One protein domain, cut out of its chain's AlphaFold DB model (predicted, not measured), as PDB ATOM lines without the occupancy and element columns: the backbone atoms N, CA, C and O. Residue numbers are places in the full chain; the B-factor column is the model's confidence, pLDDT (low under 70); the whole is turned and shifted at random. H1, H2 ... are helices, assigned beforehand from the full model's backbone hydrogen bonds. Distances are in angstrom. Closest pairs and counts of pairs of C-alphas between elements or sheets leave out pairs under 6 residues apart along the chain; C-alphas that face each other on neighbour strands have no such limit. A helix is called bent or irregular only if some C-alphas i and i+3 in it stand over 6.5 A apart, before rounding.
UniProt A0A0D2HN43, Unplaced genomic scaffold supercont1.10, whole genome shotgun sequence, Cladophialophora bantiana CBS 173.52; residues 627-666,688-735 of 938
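This is residues 627 to 666 and 688 to 735 of the 938 residues of an uncharacterized protein of Cladophialophora bantiana CBS 173.52 (UniProt A0A0D2HN43). One long helix, H1, makes the longest axis, and along one side of it lies a loose layer of loops with two short helices: H3 packs on the middle part of H1, and H2 sits near H3, away from H1. Residues 655 to 666 run on past the end of H1, while the last stretch, residues 714 to 735, turns back towards its beginning. The printed part has 88 residues with three named helices, in the order H1, H2, H3, and no named strand; the class is all helix, though helices hold 40 of the 88 residues. It is only just loose, close to compact, with a radius of gyration of the C-alphas of 14.6 A, and elongated, spanning 49 by 27 by 21 A.

H1, residues 627 to 654, runs 40.6 A from C-alpha 627 at (242.249, 198.326, 215.823) to C-alpha 654 at (263.111, 232.822, 220.816). It is neither bent nor irregular, but only just: C-alphas 646 and 649 are 6.0 A apart. H2, residues 693 to 697, measures 6.7 A. H3, residues 707 to 713, measures 10.0 A and ends with C-alpha 713 at (258.721, 222.534, 207.927).

H1 touches H3 with residues 636 to 644 alone; their closest C-alphas, those of Leu 640 and Val 707, are 5.4 A apart. The two run the same way at a steep tilt of 36 degrees, only just past shallow. H2 and H3 are close but not clearly touching, the closest C-alphas being those of Ile 695 and Thr 713, 6.6 A apart. H1 and H2 are apart. In H2 and H3 every O i to N i+4 pair is within hydrogen-bond range; in H1, 23 of 24 are.

The C-alphas farthest apart, those of Arg 627 and Gly 666, are 50.4 A apart. Residues 667 to 687 are not printed, and C-alphas 666 and 688 stand 20.8 A apart across this cut, which lies in the link from H1 to H2. The link from H2 to H3 is short, 9 residues. Mean pLDDT of the printed part is 78.8; residues 656 to 659, 663 to 664, 715 to 716 and 727 to 733 are under 70.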
ATOM      1  N   ARG A 627     242.290 197.786 214.455       88.38
ATOM      2  CA  ARG A 627     242.249 198.326 215.823       88.38
ATOM      3  C   ARG A 627     243.619 198.790 216.311       88.38
ATOM      4  O   ARG A 627     243.679 199.822 216.952       88.38
ATOM      5  N   GLU A 628     244.677 198.036 216.017       88.19
ATOM      6  CA  GLU A 628     246.054 198.426 216.345       88.19
ATOM      7  C   GLU A 628     246.420 199.712 215.607       88.19
ATOM      8  O   GLU A 628     246.815 200.682 216.240       88.19
ATOM      9  N   ALA A 629     246.183 199.746 214.290       88.69
ATOM     10  CA  ALA A 629     246.453 200.918 213.463       88.69
ATOM     11  C   ALA A 629     245.747 202.176 213.991       88.69
ATOM     12  O   ALA A 629     246.371 203.222 214.091       88.69
ATOM     13  N   SER A 630     244.469 202.065 214.379       91.06
ATOM     14  CA  SER A 630     243.716 203.181 214.967       91.06
ATOM     15  C   SER A 630     244.343 203.681 216.268       91.06
ATOM     16  O   SER A 630     244.481 204.880 216.435       91.06
ATOM     17  N   ILE A 631     244.756 202.783 217.170       91.94
ATOM     18  CA  ILE A 631     245.357 203.172 218.456       91.94
ATOM     19  C   ILE A 631     246.693 203.891 218.245       91.94
ATOM     20  O   ILE A 631     246.984 204.854 218.947       91.94
ATOM     21  N   LEU A 632     247.507 203.415 217.299       90.50
ATOM     22  CA  LEU A 632     248.792 204.036 216.978       90.50
ATOM     23  C   LEU A 632     248.615 205.395 216.288       90.50
ATOM     24  O   LEU A 632     249.354 206.321 216.597       90.50
ATOM     25  N   LEU A 633     247.620 205.530 215.406       89.56
ATOM     26  CA  LEU A 633     247.269 206.813 214.790       89.56
ATOM     27  C   LEU A 633     246.790 207.819 215.838       89.56
ATOM     28  O   LEU A 633     247.350 208.903 215.921       89.56
ATOM     29  N   ASP A 634     245.847 207.426 216.697       90.62
ATOM     30  CA  ASP A 634     245.344 208.288 217.773       90.62
ATOM     31  C   ASP A 634     246.485 208.738 218.710       90.62
ATOM     32  O   ASP A 634     246.497 209.865 219.206       90.62
ATOM     33  N   HIS A 635     247.458 207.856 218.962       91.75
ATOM     34  CA  HIS A 635     248.649 208.159 219.758       91.75
ATOM     35  C   HIS A 635     249.597 209.142 219.053       91.75
ATOM     36  O   HIS A 635     250.056 210.099 219.685       91.75
ATOM     37  N   ASN A 636     249.858 208.955 217.758       91.00
ATOM     38  CA  ASN A 636     250.687 209.867 216.970       91.00
ATOM     39  C   ASN A 636     250.028 211.247 216.822       91.00
ATOM     40  O   ASN A 636     250.715 212.252 217.003       91.00
ATOM     41  N   ASP A 637     248.713 211.308 216.594       90.75
ATOM     42  CA  ASP A 637     247.946 212.558 216.492       90.75
ATOM     43  C   ASP A 637     248.015 213.351 217.807       90.75
ATOM     44  O   ASP A 637     248.374 214.528 217.822       90.75
ATOM     45  N   GLN A 638     247.803 212.688 218.951       91.62
ATOM     46  CA  GLN A 638     247.957 213.322 220.268       91.62
ATOM     47  C   GLN A 638     249.389 213.812 220.528       91.62
ATOM     48  O   GLN A 638     249.598 214.840 221.187       91.62
ATOM     49  N   THR A 639     250.385 213.071 220.039       91.62
ATOM     50  CA  THR A 639     251.800 213.440 220.151       91.62
ATOM     51  C   THR A 639     252.101 214.677 219.312       91.62
ATOM     52  O   THR A 639     252.750 215.598 219.812       91.62
ATOM     53  N   LEU A 640     251.589 214.731 218.079       90.50
ATOM     54  CA  LEU A 640     251.705 215.873 217.176       90.50
ATOM     55  C   LEU A 640     251.068 217.123 217.781       90.50
ATOM     56  O   LEU A 640     251.740 218.148 217.870       90.50
ATOM     57  N   ASP A 641     249.825 217.026 218.258       91.06
ATOM     58  CA  ASP A 641     249.108 218.146 218.877       91.06
ATOM     59  C   ASP A 641     249.872 218.702 220.082       91.06
ATOM     60  O   ASP A 641     250.041 219.914 220.239       91.06
ATOM     61  N   THR A 642     250.377 217.804 220.930       91.19
ATOM     62  CA  THR A 642     251.160 218.188 222.108       91.19
ATOM     63  C   THR A 642     252.464 218.861 221.683       91.19
ATOM     64  O   THR A 642     252.797 219.921 222.207       91.19
ATOM     65  N   TYR A 643     253.193 218.300 220.716       89.25
ATOM     66  CA  TYR A 643     254.473 218.855 220.279       89.25
ATOM     67  C   TYR A 643     254.310 220.207 219.571       89.25
ATOM     68  O   TYR A 643     255.016 221.157 219.904       89.25
ATOM     69  N   ALA A 644     253.323 220.344 218.682       87.88
ATOM     70  CA  ALA A 644     252.999 221.602 218.007       87.88
ATOM     71  C   ALA A 644     252.643 222.723 219.003       87.88
ATOM     72  O   ALA A 644     253.072 223.873 218.840       87.88
ATOM     73  N   ALA A 645     251.926 222.384 220.082       88.38
ATOM     74  CA  ALA A 645     251.599 223.317 221.158       88.38
ATOM     75  C   ALA A 645     252.827 223.789 221.961       88.38
ATOM     76  O   ALA A 645     252.793 224.892 222.502       88.38
ATOM     77  N   TYR A 646     253.913 223.005 222.021       86.44
ATOM     78  CA  TYR A 646     255.187 223.410 222.641       86.44
ATOM     79  C   TYR A 646     256.104 224.181 221.688       86.44
ATOM     80  O   TYR A 646     256.805 225.103 222.111       86.44
ATOM     81  N   VAL A 647     256.094 223.828 220.402       83.56
ATOM     82  CA  VAL A 647     256.906 224.494 219.376       83.56
ATOM     83  C   VAL A 647     256.410 225.918 219.117       83.56
ATOM     84  O   VAL A 647     257.225 226.828 218.977       83.56
ATOM     85  N   SER A 648     255.095 226.150 219.103       82.94
ATOM     86  CA  SER A 648     254.550 227.475 218.762       82.94
ATOM     87  C   SER A 648     255.017 228.586 219.731       82.94
ATOM     88  O   SER A 648     255.566 229.583 219.258       82.94
ATOM     89  N   PRO A 649     254.926 228.423 221.071       82.69
ATOM     90  CA  PRO A 649     255.451 229.407 222.021       82.69
ATOM     91  C   PRO A 649     256.977 229.532 221.998       82.69
ATOM     92  O   PRO A 649     257.494 230.620 222.242       82.69
ATOM     93  N   TYR A 650     257.702 228.441 221.716       79.62
ATOM     94  CA  TYR A 650     259.161 228.477 221.580       79.62
ATOM     95  C   TYR A 650     259.581 229.455 220.482       79.62
ATOM     96  O   TYR A 650     260.422 230.328 220.707       79.62
ATOM     97  N   ILE A 651     258.951 229.335 219.312       78.69
ATOM     98  CA  ILE A 651     259.220 230.203 218.166       78.69
ATOM     99  C   ILE A 651     258.838 231.644 218.496       78.69
ATOM    100  O   ILE A 651     259.672 232.529 218.329       78.69
ATOM    101  N   ASP A 652     257.650 231.872 219.067       79.19
ATOM    102  CA  ASP A 652     257.202 233.213 219.469       79.19
ATOM    103  C   ASP A 652     258.184 233.911 220.441       79.19
ATOM    104  O   ASP A 652     258.347 235.133 220.405       79.19
ATOM    105  N   GLN A 653     258.831 233.158 221.338       80.50
ATOM    106  CA  GLN A 653     259.724 233.710 222.365       80.50
ATOM    107  C   GLN A 653     261.168 233.895 221.887       80.50
ATOM    108  O   GLN A 653     261.820 234.883 222.256       80.50
ATOM    109  N   HIS A 654     261.682 232.942 221.106       74.81
ATOM    110  CA  HIS A 654     263.111 232.822 220.816       74.81
ATOM    111  C   HIS A 654     263.486 233.162 219.374       74.81
ATOM    112  O   HIS A 654     264.587 233.666 219.161       74.81
ATOM    113  N   VAL A 655     262.588 232.969 218.407       74.00
ATOM    114  CA  VAL A 655     262.857 233.254 216.992       74.00
ATOM    115  C   VAL A 655     262.330 234.650 216.667       74.00
ATOM    116  O   VAL A 655     261.147 234.853 216.412       74.00
ATOM    117  N   LYS A 656     263.222 235.643 216.727       69.94
ATOM    118  CA  LYS A 656     262.890 237.061 216.466       69.94
ATOM    119  C   LYS A 656     263.405 237.570 215.126       69.94
ATOM    120  O   LYS A 656     263.016 238.653 214.694       69.94
ATOM    121  N   GLU A 657     264.310 236.824 214.502       69.19
ATOM    122  CA  GLU A 657     264.877 237.181 213.208       69.19
ATOM    123  C   GLU A 657     263.856 236.941 212.102       69.19
ATOM    124  O   GLU A 657     263.158 235.925 212.071       69.19
ATOM    125  N   VAL A 658     263.752 237.908 211.196       65.88
ATOM    126  CA  VAL A 658     262.783 237.841 210.113       65.88
ATOM    127  C   VAL A 658     263.329 236.930 209.021       65.88
ATOM    128  O   VAL A 658     264.383 237.192 208.445       65.88
ATOM    129  N   ASP A 659     262.606 235.851 208.735       69.50
ATOM    130  CA  ASP A 659     263.054 234.824 207.804       69.50
ATOM    131  C   ASP A 659     262.817 235.209 206.337       69.50
ATOM    132  O   ASP A 659     261.897 234.711 205.684       69.50
ATOM    133  N   HIS A 660     263.598 236.159 205.826       71.81
ATOM    134  CA  HIS A 660     263.432 236.673 204.466       71.81
ATOM    135  C   HIS A 660     264.686 236.561 203.608       71.81
ATOM    136  O   HIS A 660     264.576 236.766 202.410       71.81
ATOM    137  N   ASP A 661     265.843 236.181 204.144       75.06
ATOM    138  CA  ASP A 661     267.079 236.081 203.365       75.06
ATOM    139  C   ASP A 661     267.448 234.622 203.071       75.06
ATOM    140  O   ASP A 661     267.388 233.747 203.939       75.06
ATOM    141  N   LEU A 662     267.819 234.334 201.822       71.88
ATOM    142  CA  LEU A 662     268.238 232.998 201.411       71.88
ATOM    143  C   LEU A 662     269.579 232.628 202.076       71.88
ATOM    144  O   LEU A 662     270.555 233.359 201.910       71.88
ATOM    145  N   PRO A 663     269.692 231.460 202.736       65.12
ATOM    146  CA  PRO A 663     270.822 231.141 203.617       65.12
ATOM    147  C   PRO A 663     272.178 230.994 202.908       65.12
ATOM    148  O   PRO A 663     273.216 231.151 203.542       65.12
ATOM    149  N   LEU A 664     272.194 230.689 201.606       68.69
ATOM    150  CA  LEU A 664     273.435 230.516 200.834       68.69
ATOM    151  C   LEU A 664     273.802 231.737 199.985       68.69
ATOM    152  O   LEU A 664     274.979 231.964 199.724       68.69
ATOM    153  N   THR A 665     272.813 232.504 199.525       78.38
ATOM    154  CA  THR A 665     273.033 233.643 198.617       78.38
ATOM    155  C   THR A 665     272.900 234.996 199.311       78.38
ATOM    156  O   THR A 665     273.281 236.003 198.721       78.38
ATOM    157  N   GLY A 666     272.340 235.041 200.526       75.38
ATOM    158  CA  GLY A 666     272.014 236.279 201.242       75.38
ATOM    159  C   GLY A 666     270.963 237.135 200.530       75.38
ATOM    160  O   GLY A 666     270.823 238.318 200.824       75.38
ATOM    161  N   VAL A 688     252.628 233.409 208.147       73.81
ATOM    162  CA  VAL A 688     253.031 232.154 208.779       73.81
ATOM    163  C   VAL A 688     253.852 232.490 210.021       73.81
ATOM    164  O   VAL A 688     254.736 233.345 209.955       73.81
ATOM    165  N   ARG A 689     253.508 231.877 211.155       75.62
ATOM    166  CA  ARG A 689     254.109 232.135 212.469       75.62
ATOM    167  C   ARG A 689     255.154 231.094 212.849       75.62
ATOM    168  O   ARG A 689     256.140 231.455 213.477       75.62
ATOM    169  N   VAL A 690     254.924 229.826 212.506       77.31
ATOM    170  CA  VAL A 690     255.735 228.686 212.964       77.31
ATOM    171  C   VAL A 690     256.606 228.155 211.824       77.31
ATOM    172  O   VAL A 690     257.809 227.953 211.996       77.31
ATOM    173  N   ASN A 691     256.030 227.966 210.636       78.62
ATOM    174  CA  ASN A 691     256.768 227.514 209.459       78.62
ATOM    175  C   ASN A 691     257.613 228.635 208.830       78.62
ATOM    176  O   ASN A 691     257.275 229.817 208.889       78.62
ATOM    177  N   SER A 692     258.708 228.257 208.165       74.94
ATOM    178  CA  SER A 692     259.548 229.233 207.451       74.94
ATOM    179  C   SER A 692     258.776 229.952 206.338       74.94
ATOM    180  O   SER A 692     257.955 229.353 205.632       74.94
ATOM    181  N   ALA A 693     259.092 231.231 206.111       73.94
ATOM    182  CA  ALA A 693     258.469 232.002 205.033       73.94
ATOM    183  C   ALA A 693     258.782 231.403 203.649       73.94
ATOM    184  O   ALA A 693     257.974 231.497 202.726       73.94
ATOM    185  N   PHE A 694     259.924 230.723 203.515       75.81
ATOM    186  CA  PHE A 694     260.311 229.991 202.310       75.81
ATOM    187  C   PHE A 694     259.402 228.793 202.029       75.81
ATOM    188  O   PHE A 694     258.934 228.624 200.904       75.81
ATOM    189  N   ILE A 695     259.096 227.988 203.047       76.19
ATOM    190  CA  ILE A 695     258.194 226.831 202.918       76.19
ATOM    191  C   ILE A 695     256.750 227.286 202.680       76.19
ATOM    192  O   ILE A 695     256.007 226.665 201.911       76.19
ATOM    193  N   ALA A 696     256.380 228.444 203.227       76.12
ATOM    194  CA  ALA A 696     255.109 229.097 202.955       76.12
ATOM    195  C   ALA A 696     254.890 229.431 201.466       76.12
ATOM    196  O   ALA A 696     253.736 229.456 201.013       76.12
ATOM    197  N   LEU A 697     255.949 229.643 200.674       75.00
ATOM    198  CA  LEU A 697     255.832 229.851 199.220       75.00
ATOM    199  C   LEU A 697     255.306 228.603 198.499       75.00
ATOM    200  O   LEU A 697     254.582 228.715 197.510       75.00
ATOM    201  N   SER A 698     255.584 227.417 199.039       77.31
ATOM    202  CA  SER A 698     255.103 226.127 198.535       77.31
ATOM    203  C   SER A 698     253.683 225.777 199.010       77.31
ATOM    204  O   SER A 698     253.244 224.646 198.827       77.31
ATOM    205  N   ARG A 699     252.944 226.741 199.586       73.50
ATOM    206  CA  ARG A 699     251.592 226.596 200.176       73.50
ATOM    207  C   ARG A 699     251.509 225.745 201.448       73.50
ATOM    208  O   ARG A 699     250.404 225.480 201.911       73.50
ATOM    209  N   HIS A 700     252.636 225.381 202.049       78.44
ATOM    210  CA  HIS A 700     252.662 224.767 203.375       78.44
ATOM    211  C   HIS A 700     252.530 225.871 204.440       78.44
ATOM    212  O   HIS A 700     253.373 226.759 204.531       78.44
ATOM    213  N   ARG A 701     251.417 225.883 205.178       81.19
ATOM    214  CA  ARG A 701     251.090 226.872 206.232       81.19
ATOM    215  C   ARG A 701     251.331 226.257 207.615       81.19
ATOM    216  O   ARG A 701     251.867 225.160 207.662       81.19
ATOM    217  N   ASP A 702     250.967 226.936 208.704       82.31
ATOM    218  CA  ASP A 702     251.061 226.418 210.088       82.31
ATOM    219  C   ASP A 702     250.028 225.302 210.367       82.31
ATOM    220  O   ASP A 702     249.231 225.367 211.298       82.31
ATOM    221  N   GLU A 703     249.997 224.299 209.495       82.56
ATOM    222  CA  GLU A 703     249.145 223.121 209.551       82.56
ATOM    223  C   GLU A 703     250.007 221.921 209.158       82.56
ATOM    224  O   GLU A 703     250.634 221.922 208.095       82.56
ATOM    225  N   TRP A 704     250.020 220.891 210.001       86.00
ATOM    226  CA  TRP A 704     250.856 219.706 209.815       86.00
ATOM    227  C   TRP A 704     250.009 218.452 209.928       86.00
ATOM    228  O   TRP A 704     249.095 218.384 210.747       86.00
ATOM    229  N   LYS A 705     250.326 217.445 209.113       84.06
ATOM    230  CA  LYS A 705     249.623 216.151 209.162       84.06
ATOM    231  C   LYS A 705     250.332 215.106 210.007       84.06
ATOM    232  O   LYS A 705     249.709 214.136 210.410       84.06
ATOM    233  N   THR A 706     251.641 215.253 210.188       85.06
ATOM    234  CA  THR A 706     252.483 214.275 210.884       85.06
ATOM    235  C   THR A 706     253.587 214.997 211.648       85.06
ATOM    236  O   THR A 706     253.943 216.130 211.316       85.06
ATOM    237  N   VAL A 707     254.187 214.324 212.632       84.81
ATOM    238  CA  VAL A 707     255.363 214.846 213.352       84.81
ATOM    239  C   VAL A 707     256.528 215.111 212.393       84.81
ATOM    240  O   VAL A 707     257.204 216.129 212.523       84.81
ATOM    241  N   SER A 708     256.728 214.247 211.390       83.25
ATOM    242  CA  SER A 708     257.782 214.432 210.383       83.25
ATOM    243  C   SER A 708     257.543 215.671 209.518       83.25
ATOM    244  O   SER A 708     258.484 216.385 209.182       83.25
ATOM    245  N   ASP A 709     256.283 215.951 209.176       83.81
ATOM    246  CA  ASP A 709     255.884 217.156 208.437       83.81
ATOM    247  C   ASP A 709     256.202 218.421 209.251       83.81
ATOM    248  O   ASP A 709     256.866 219.328 208.752       83.81
ATOM    249  N   LEU A 710     255.855 218.438 210.542       85.31
ATOM    250  CA  LEU A 710     256.222 219.516 211.469       85.31
ATOM    251  C   LEU A 710     257.745 219.705 211.563       85.31
ATOM    252  O   LEU A 710     258.241 220.815 211.378       85.31
ATOM    253  N   CYS A 711     258.507 218.630 211.778       82.62
ATOM    254  CA  CYS A 711     259.963 218.722 211.939       82.62
ATOM    255  C   CYS A 711     260.694 219.142 210.652       82.62
ATOM    256  O   CYS A 711     261.748 219.765 210.728       82.62
ATOM    257  N   LYS A 712     260.146 218.832 209.469       80.25
ATOM    258  CA  LYS A 712     260.708 219.255 208.173       80.25
ATOM    259  C   LYS A 712     260.364 220.696 207.805       80.25
ATOM    260  O   LYS A 712     261.087 221.306 207.019       80.25
ATOM    261  N   THR A 713     259.242 221.210 208.303       77.94
ATOM    262  CA  THR A 713     258.721 222.534 207.927       77.94
ATOM    263  C   THR A 713     259.142 223.653 208.880       77.94
ATOM    264  O   THR A 713     259.232 224.818 208.473       77.94
ATOM    265  N   VAL A 714     259.480 223.292 210.116       75.50
ATOM    266  CA  VAL A 714     259.989 224.192 211.150       75.50
ATOM    267  C   VAL A 714     261.511 224.075 211.258       75.50
ATOM    268  O   VAL A 714     262.089 223.003 211.096       75.50
ATOM    269  N   ARG A 715     262.190 225.194 211.529       67.75
ATOM    270  CA  ARG A 715     263.651 225.221 211.690       67.75
ATOM    271  C   ARG A 715     264.087 224.522 212.977       67.75
ATOM    272  O   ARG A 715     263.530 224.777 214.040       67.75
ATOM    273  N   SER A 716     265.151 223.726 212.879       65.12
ATOM    274  CA  SER A 716     265.922 223.240 214.033       65.12
ATOM    275  C   SER A 716     265.149 222.342 215.014       65.12
ATOM    276  O   SER A 716     265.426 222.364 216.215       65.12
ATOM    277  N   LEU A 717     264.197 221.540 214.518       72.12
ATOM    278  CA  LEU A 717     263.523 220.497 215.299       72.12
ATOM    279  C   LEU A 717     264.120 219.117 215.021       72.12
ATOM    280  O   LEU A 717     264.399 218.767 213.877       72.12
ATOM    281  N   GLU A 718     264.242 218.314 216.075       72.06
ATOM    282  CA  GLU A 718     264.755 216.950 215.985       72.06
ATOM    283  C   GLU A 718     263.596 215.939 216.005       72.06
ATOM    284  O   GLU A 718     262.974 215.720 217.046       72.06
ATOM    285  N   GLU A 719     263.313 215.299 214.865       75.00
ATOM    286  CA  GLU A 719     262.253 214.280 214.754       75.00
ATOM    287  C   GLU A 719     262.562 213.041 215.610       75.00
ATOM    288  O   GLU A 719     261.676 212.486 216.257       75.00
ATOM    289  N   ALA A 720     263.836 212.636 215.667       70.31
ATOM    290  CA  ALA A 720     264.275 211.409 216.334       70.31
ATOM    291  C   ALA A 720     264.018 211.396 217.853       70.31
ATOM    292  O   ALA A 720     263.969 210.327 218.459       70.31
ATOM    293  N   ALA A 721     263.847 212.565 218.475       74.12
ATOM    294  CA  ALA A 721     263.599 212.685 219.909       74.12
ATOM    295  C   ALA A 721     262.100 212.606 220.275       74.12
ATOM    296  O   ALA A 721     261.752 212.462 221.454       74.12
ATOM    297  N   VAL A 722     261.207 212.692 219.279       83.62
ATOM    298  CA  VAL A 722     259.752 212.675 219.468       83.62
ATOM    299  C   VAL A 722     259.237 211.230 219.425       83.62
ATOM    300  O   VAL A 722     259.522 210.517 218.464       83.62
ATOM    301  N   PRO A 723     258.462 210.774 220.427       83.69
ATOM    302  CA  PRO A 723     258.039 209.380 220.570       83.69
ATOM    303  C   PRO A 723     256.874 209.007 219.633       83.69
ATOM    304  O   PRO A 723     255.765 208.720 220.088       83.69
ATOM    305  N   CYS A 724     257.131 208.998 218.323       81.12
ATOM    306  CA  CYS A 724     256.182 208.601 217.279       81.12
ATOM    307  C   CYS A 724     256.697 207.415 216.450       81.12
ATOM    308  O   CYS A 724     257.899 207.283 216.184       81.12
ATOM    309  N   VAL A 725     255.779 206.555 216.004       81.31
ATOM    310  CA  VAL A 725     256.080 205.393 215.154       81.31
ATOM    311  C   VAL A 725     255.282 205.519 213.867       81.31
ATOM    312  O   VAL A 725     254.065 205.384 213.891       81.31
ATOM    313  N   GLY A 726     255.964 205.739 212.737       73.94
ATOM    314  CA  GLY A 726     255.285 205.952 211.455       73.94
ATOM    315  C   GLY A 726     254.397 204.768 211.061       73.94
ATOM    316  O   GLY A 726     254.887 203.639 210.987       73.94
ATOM    317  N   THR A 727     253.121 205.015 210.792       69.75
ATOM    318  CA  THR A 727     252.133 204.003 210.394       69.75
ATOM    319  C   THR A 727     251.884 204.016 208.880       69.75
ATOM    320  O   THR A 727     251.701 205.063 208.255       69.75
ATOM    321  N   TYR A 728     251.867 202.836 208.249       64.06
ATOM    322  CA  TYR A 728     251.452 202.692 206.848       64.06
ATOM    323  C   TYR A 728     249.919 202.576 206.770       64.06
ATOM    324  O   TYR A 728     249.348 201.795 207.539       64.06
ATOM    325  N   PRO A 729     249.229 203.269 205.838       57.31
ATOM    326  CA  PRO A 729     249.743 204.097 204.734       57.31
ATOM    327  C   PRO A 729     249.799 205.610 205.023       57.31
ATOM    328  O   PRO A 729     250.141 206.379 204.130       57.31
ATOM    329  N   ASN A 730     249.408 206.048 206.220       62.31
ATOM    330  CA  ASN A 730     249.131 207.461 206.490       62.31
ATOM    331  C   ASN A 730     250.403 208.312 206.637       62.31
ATOM    332  O   ASN A 730     250.440 209.433 206.135       62.31
ATOM    333  N   GLU A 731     251.442 207.784 207.286       60.19
ATOM    334  CA  GLU A 731     252.655 208.543 207.630       60.19
ATOM    335  C   GLU A 731     253.900 208.073 206.868       60.19
ATOM    336  O   GLU A 731     254.814 208.860 206.628       60.19
ATOM    337  N   SER A 732     253.948 206.803 206.452       62.75
ATOM    338  CA  SER A 732     255.056 206.256 205.660       62.75
ATOM    339  C   SER A 732     254.561 205.653 204.350       62.75
ATOM    340  O   SER A 732     253.723 204.754 204.365       62.75
ATOM    341  N   THR A 733     255.135 206.077 203.223       63.47
ATOM    342  CA  THR A 733     254.891 205.479 201.897       63.47
ATOM    343  C   THR A 733     255.645 204.163 201.690       63.47
ATOM    344  O   THR A 733     255.282 203.371 200.824       63.47
ATOM    345  N   ALA A 734     256.692 203.920 202.483       73.38
ATOM    346  CA  ALA A 734     257.527 202.733 202.390       73.38
ATOM    347  C   ALA A 734     256.902 201.543 203.135       73.38
ATOM    348  O   ALA A 734     256.524 201.647 204.302       73.38
ATOM    349  N   LEU A 735     256.834 200.396 202.457       84.50
ATOM    350  CA  LEU A 735     256.381 199.133 203.036       84.50
ATOM    351  C   LEU A 735     257.458 198.523 203.940       84.50
ATOM    352  O   LEU A 735     258.657 198.666 203.690       84.50
TER     353      LEU A 735